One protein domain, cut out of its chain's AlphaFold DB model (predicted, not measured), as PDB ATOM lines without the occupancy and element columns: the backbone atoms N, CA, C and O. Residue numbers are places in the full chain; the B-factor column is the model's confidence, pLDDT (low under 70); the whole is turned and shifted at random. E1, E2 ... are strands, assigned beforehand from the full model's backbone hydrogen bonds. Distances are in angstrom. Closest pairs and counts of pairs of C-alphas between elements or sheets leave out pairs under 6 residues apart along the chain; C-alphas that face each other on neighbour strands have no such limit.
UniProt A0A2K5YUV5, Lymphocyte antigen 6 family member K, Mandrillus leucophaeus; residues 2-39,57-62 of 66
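What this domain is: This is residues 2 to 39 and 57 to 62 of the 66 residues of the protein "Lymphocyte antigen 6 family member K" of Mandrillus leucophaeus (UniProt A0A2K5YUV5). With little regular structure, this is a rod mostly of loops, with two tiny two-stranded antiparallel sheets set apart along it: the hairpin E1 and E2, with a long loop between its strands, and the pair E3 and E4. The printed part has 44 residues, 12 of them in four named strands, E1 to E4 in chain order, with no named helix: all strand. It is only just loose, close to compact, with a radius of gyration of the C-alphas of 11.3 A and spans of 40 by 17 by 13 A.

How they stand to each other: E1, residues 7 to 9, and E2, residues 22 to 24, are antiparallel at 143 degrees; N 8 and O 23 are within hydrogen-bond range at 2.9 A. E3, residues 35 to 37, and E4, residues 57 to 59, are antiparallel at 179 degrees, with N 35 and O 59 at 2.7 A. E2 and E3 are apart.

Where its parts are: E1 spans 7.0 A from C-alpha 7 at (82.085, 137.726, 82.837), E2 6.9 A, E3 6.7 A, and E4 6.3 A to C-alpha 59 at (95.931, 137.818, 88.063).

The domain as a whole: The farthest C-alphas, of Gly 2 and Arg 39, are 41.6 A apart. Residues 40 to 56 are cut out; C-alphas 39 and 57 are 8.1 A apart. The link E1 to E2 is long. Residues 2, 13 to 17 and 57 to 62 have pLDDT under 70.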
ATOM      1  N   GLY A   2      67.380 139.952  81.719       69.88
ATOM      2  CA  GLY A   2      68.676 139.536  81.198       69.88
ATOM      3  C   GLY A   2      69.480 138.730  82.208       69.88
ATOM      4  O   GLY A   2      69.283 138.821  83.415       69.88
ATOM      5  N   ASP A   3      70.379 137.900  81.691       76.31
ATOM      6  CA  ASP A   3      71.405 137.247  82.494       76.31
ATOM      7  C   ASP A   3      72.433 138.303  82.935       76.31
ATOM      8  O   ASP A   3      73.390 138.570  82.213       76.31
ATOM      9  N   ASP A   4      72.220 138.910  84.106       83.00
ATOM     10  CA  ASP A   4      73.071 139.979  84.658       83.00
ATOM     11  C   ASP A   4      74.372 139.452  85.295       83.00
ATOM     12  O   ASP A   4      75.068 140.161  86.031       83.00
ATOM     13  N   ARG A   5      74.722 138.184  85.047       87.62
ATOM     14  CA  ARG A   5      75.962 137.599  85.559       87.62
ATOM     15  C   ARG A   5      77.181 138.216  84.891       87.62
ATOM     16  O   ARG A   5      77.255 138.378  83.675       87.62
ATOM     17  N   VAL A   6      78.191 138.473  85.712       90.19
ATOM     18  CA  VAL A   6      79.452 139.051  85.258       90.19
ATOM     19  C   VAL A   6      80.322 138.018  84.536       90.19
ATOM     20  O   VAL A   6      80.352 136.830  84.875       90.19
ATOM     21  N   TRP A   7      81.055 138.490  83.531       91.75
ATOM     22  CA  TRP A   7      82.085 137.726  82.837       91.75
ATOM     23  C   TRP A   7      83.469 138.131  83.331       91.75
ATOM     24  O   TRP A   7      83.739 139.300  83.600       91.75
ATOM     25  N   CYS A   8      84.330 137.131  83.468       89.00
ATOM     26  CA  CYS A   8      85.545 137.199  84.256       89.00
ATOM     27  C   CYS A   8      86.701 136.519  83.502       89.00
ATOM     28  O   CYS A   8      86.592 135.336  83.195       89.00
ATOM     29  N   HIS A   9      87.827 137.194  83.258       87.75
ATOM     30  CA  HIS A   9      89.032 136.536  82.717       87.75
ATOM     31  C   HIS A   9      89.673 135.617  83.775       87.75
ATOM     32  O   HIS A   9      89.735 135.982  84.941       87.75
ATOM     33  N   VAL A  10      90.122 134.404  83.442       86.44
ATOM     34  CA  VAL A  10      90.746 133.491  84.427       86.44
ATOM     35  C   VAL A  10      92.130 133.056  83.965       86.44
ATOM     36  O   VAL A  10      92.259 132.250  83.045       86.44
ATOM     37  N   CYS A  11      93.160 133.585  84.634       77.75
ATOM     38  CA  CYS A  11      94.541 133.572  84.144       77.75
ATOM     39  C   CYS A  11      95.554 133.185  85.232       77.75
ATOM     40  O   CYS A  11      96.488 133.916  85.531       77.75
ATOM     41  N   GLU A  12      95.366 132.028  85.868       73.38
ATOM     42  CA  GLU A  12      96.195 131.587  87.007       73.38
ATOM     43  C   GLU A  12      97.670 131.310  86.648       73.38
ATOM     44  O   GLU A  12      98.528 131.294  87.530       73.38
ATOM     45  N   ARG A  13      97.980 131.090  85.363       64.44
ATOM     46  CA  ARG A  13      99.332 130.746  84.880       64.44
ATOM     47  C   ARG A  13      99.990 131.852  84.053       64.44
ATOM     48  O   ARG A  13     101.214 131.888  83.953       64.44
ATOM     49  N   GLU A  14      99.196 132.735  83.463       62.28
ATOM     50  CA  GLU A  14      99.673 133.775  82.557       62.28
ATOM     51  C   GLU A  14      99.929 135.057  83.332       62.28
ATOM     52  O   GLU A  14      99.024 135.633  83.928       62.28
ATOM     53  N   ASN A  15     101.181 135.507  83.326       64.56
ATOM     54  CA  ASN A  15     101.547 136.762  83.959       64.56
ATOM     55  C   ASN A  15     101.459 137.940  82.981       64.56
ATOM     56  O   ASN A  15     102.445 138.633  82.727       64.56
ATOM     57  N   THR A  16     100.291 138.103  82.374       68.81
ATOM     58  CA  THR A  16     100.014 139.171  81.420       68.81
ATOM     59  C   THR A  16      98.596 139.692  81.624       68.81
ATOM     60  O   THR A  16      97.691 138.950  81.999       68.81
ATOM     61  N   PHE A  17      98.409 140.986  81.363       69.19
ATOM     62  CA  PHE A  17      97.087 141.610  81.304       69.19
ATOM     63  C   PHE A  17      96.310 141.214  80.038       69.19
ATOM     64  O   PHE A  17      95.123 141.504  79.943       69.19
ATOM     65  N   GLU A  18      96.968 140.556  79.081       71.94
ATOM     66  CA  GLU A  18      96.432 140.205  77.759       71.94
ATOM     67  C   GLU A  18      95.874 138.774  77.697       71.94
ATOM     68  O   GLU A  18      95.656 138.228  76.623       71.94
ATOM     69  N   CYS A  19      95.656 138.129  78.843       80.12
ATOM     70  CA  CYS A  19      95.145 136.766  78.879       80.12
ATOM     71  C   CYS A  19      93.655 136.695  78.483       80.12
ATOM     72  O   CYS A  19      92.755 137.244  79.135       80.12
ATOM     73  N   GLU A  20      93.360 135.960  77.417       78.75
ATOM     74  CA  GLU A  20      92.003 135.823  76.886       78.75
ATOM     75  C   GLU A  20      91.406 134.465  77.263       78.75
ATOM     76  O   GLU A  20      91.440 133.495  76.512       78.75
ATOM     77  N   ASN A  21      90.841 134.391  78.471       85.12
ATOM     78  CA  ASN A  21      90.092 133.226  78.943       85.12
ATOM     79  C   ASN A  21      88.845 133.651  79.742       85.12
ATOM     80  O   ASN A  21      88.832 133.558  80.977       85.12
ATOM     81  N   PRO A  22      87.811 134.191  79.072       88.19
ATOM     82  CA  PRO A  22      86.601 134.659  79.730       88.19
ATOM     83  C   PRO A  22      85.750 133.486  80.236       88.19
ATOM     84  O   PRO A  22      85.454 132.531  79.520       88.19
ATOM     85  N   ARG A  23      85.297 133.581  81.484       89.12
ATOM     86  CA  ARG A  23      84.392 132.625  82.127       89.12
ATOM     87  C   ARG A  23      83.214 133.362  82.741       89.12
ATOM     88  O   ARG A  23      83.382 134.415  83.355       89.12
ATOM     89  N   ARG A  24      82.023 132.783  82.603       91.56
ATOM     90  CA  ARG A  24      80.819 133.296  83.257       91.56
ATOM     91  C   ARG A  24      80.858 132.946  84.742       91.56
ATOM     92  O   ARG A  24      80.967 131.768  85.087       91.56
ATOM     93  N   CYS A  25      80.791 133.965  85.589       89.69
ATOM     94  CA  CYS A  25      80.810 133.826  87.041       89.69
ATOM     95  C   CYS A  25      79.442 133.330  87.570       89.69
ATOM     96  O   CYS A  25      78.435 133.336  86.848       89.69
ATOM     97  N   GLN A  26      79.399 132.814  88.802       89.81
ATOM     98  CA  GLN A  26      78.143 132.355  89.414       89.81
ATOM     99  C   GLN A  26      77.266 133.543  89.840       89.81
ATOM    100  O   GLN A  26      77.745 134.657  90.000       89.81
ATOM    101  N   TRP A  27      75.971 133.310  90.080       85.75
ATOM    102  CA  TRP A  27      75.049 134.360  90.551       85.75
ATOM    103  C   TRP A  27      75.470 134.989  91.885       85.75
ATOM    104  O   TRP A  27      75.169 136.147  92.150       85.75
ATOM    105  N   THR A  28      76.178 134.231  92.722       88.44
ATOM    106  CA  THR A  28      76.696 134.678  94.020       88.44
ATOM    107  C   THR A  28      78.000 135.466  93.916       88.44
ATOM    108  O   THR A  28      78.514 135.911  94.938       88.44
ATOM    109  N   GLU A  29      78.560 135.625  92.713       87.81
ATOM    110  CA  GLU A  29      79.826 136.313  92.458       87.81
ATOM    111  C   GLU A  29      79.562 137.619  91.693       87.81
ATOM    112  O   GLU A  29      79.572 137.634  90.462       87.81
ATOM    113  N   PRO A  30      79.318 138.738  92.397       87.06
ATOM    114  CA  PRO A  30      78.912 139.984  91.752       87.06
ATOM    115  C   PRO A  30      80.081 140.778  91.153       87.06
ATOM    116  O   PRO A  30      79.861 141.824  90.546       87.06
ATOM    117  N   TYR A  31      81.329 140.335  91.336       86.50
ATOM    118  CA  TYR A  31      82.505 141.053  90.856       86.50
ATOM    119  C   TYR A  31      83.679 140.140  90.509       86.50
ATOM    120  O   TYR A  31      83.806 138.992  90.926       86.50
ATOM    121  N   CYS A  32      84.579 140.733  89.740       87.12
ATOM    122  CA  CYS A  32      85.866 140.205  89.348       87.12
ATOM    123  C   CYS A  32      86.937 140.533  90.405       87.12
ATOM    124  O   CYS A  32      87.052 141.684  90.816       87.12
ATOM    125  N   VAL A  33      87.741 139.548  90.825       85.62
ATOM    126  CA  VAL A  33      88.876 139.751  91.750       85.62
ATOM    127  C   VAL A  33      90.196 139.738  91.000       85.62
ATOM    128  O   VAL A  33      90.396 138.917  90.108       85.62
ATOM    129  N   ILE A  34      91.095 140.633  91.410       81.56
ATOM    130  CA  ILE A  34      92.427 140.806  90.841       81.56
ATOM    131  C   ILE A  34      93.481 140.524  91.920       81.56
ATOM    132  O   ILE A  34      93.465 141.187  92.954       81.56
ATOM    133  N   ALA A  35      94.410 139.595  91.699       79.25
ATOM    134  CA  ALA A  35      95.475 139.246  92.638       79.25
ATOM    135  C   ALA A  35      96.862 139.378  92.001       79.25
ATOM    136  O   ALA A  35      97.209 138.600  91.125       79.25
ATOM    137  N   ALA A  36      97.678 140.327  92.468       76.38
ATOM    138  CA  ALA A  36      99.049 140.529  92.004       76.38
ATOM    139  C   ALA A  36     100.095 140.154  93.056       76.38
ATOM    140  O   ALA A  36     100.132 140.769  94.119       76.38
ATOM    141  N   VAL A  37     100.991 139.207  92.759       71.94
ATOM    142  CA  VAL A  37     102.074 138.812  93.676       71.94
ATOM    143  C   VAL A  37     103.441 139.257  93.173       71.94
ATOM    144  O   VAL A  37     103.995 138.705  92.230       71.94
ATOM    145  N   ARG A  38     104.050 140.238  93.844       72.75
ATOM    146  CA  ARG A  38     105.481 140.531  93.681       72.75
ATOM    147  C   ARG A  38     106.273 139.519  94.496       72.75
ATOM    148  O   ARG A  38     106.196 139.539  95.720       72.75
ATOM    149  N   ARG A  39     107.062 138.664  93.841       70.56
ATOM    150  CA  ARG A  39     108.068 137.867  94.553       70.56
ATOM    151  C   ARG A  39     109.123 138.837  95.083       70.56
ATOM    152  O   ARG A  39     109.893 139.394  94.306       70.56
ATOM    153  N   SER A  57     103.199 138.345  89.620       44.62
ATOM    154  CA  SER A  57     102.131 137.519  89.040       44.62
ATOM    155  C   SER A  57     100.801 138.230  89.243       44.62
ATOM    156  O   SER A  57     100.201 138.087  90.300       44.62
ATOM    157  N   VAL A  58     100.411 139.073  88.287       41.09
ATOM    158  CA  VAL A  58      99.159 139.839  88.278       41.09
ATOM    159  C   VAL A  58      98.065 138.989  87.633       41.09
ATOM    160  O   VAL A  58      97.967 138.886  86.422       41.09
ATOM    161  N   SER A  59      97.215 138.387  88.453       42.31
ATOM    162  CA  SER A  59      95.931 137.818  88.063       42.31
ATOM    163  C   SER A  59      94.902 138.947  88.023       42.31
ATOM    164  O   SER A  59      94.270 139.230  89.024       42.31
ATOM    165  N   THR A  60      94.773 139.675  86.917       40.53
ATOM    166  CA  THR A  60      93.775 140.754  86.736       40.53
ATOM    167  C   THR A  60      92.517 140.249  86.048       40.53
ATOM    168  O   THR A  60      92.569 139.723  84.946       40.53
ATOM    169  N   LYS A  61      91.364 140.500  86.666       47.56
ATOM    170  CA  LYS A  61      90.033 140.419  86.068       47.56
ATOM    171  C   LYS A  61      89.493 141.821  85.755       47.56
ATOM    172  O   LYS A  61      88.967 142.494  86.638       47.56
ATOM    173  N   LEU A  62      89.628 142.266  84.507       43.59
ATOM    174  CA  LEU A  62      88.976 143.478  83.998       43.59
ATOM    175  C   LEU A  62      87.521 143.175  83.609       43.59
ATOM    176  O   LEU A  62      87.237 142.154  82.988       43.59
TER     177      LEU A  62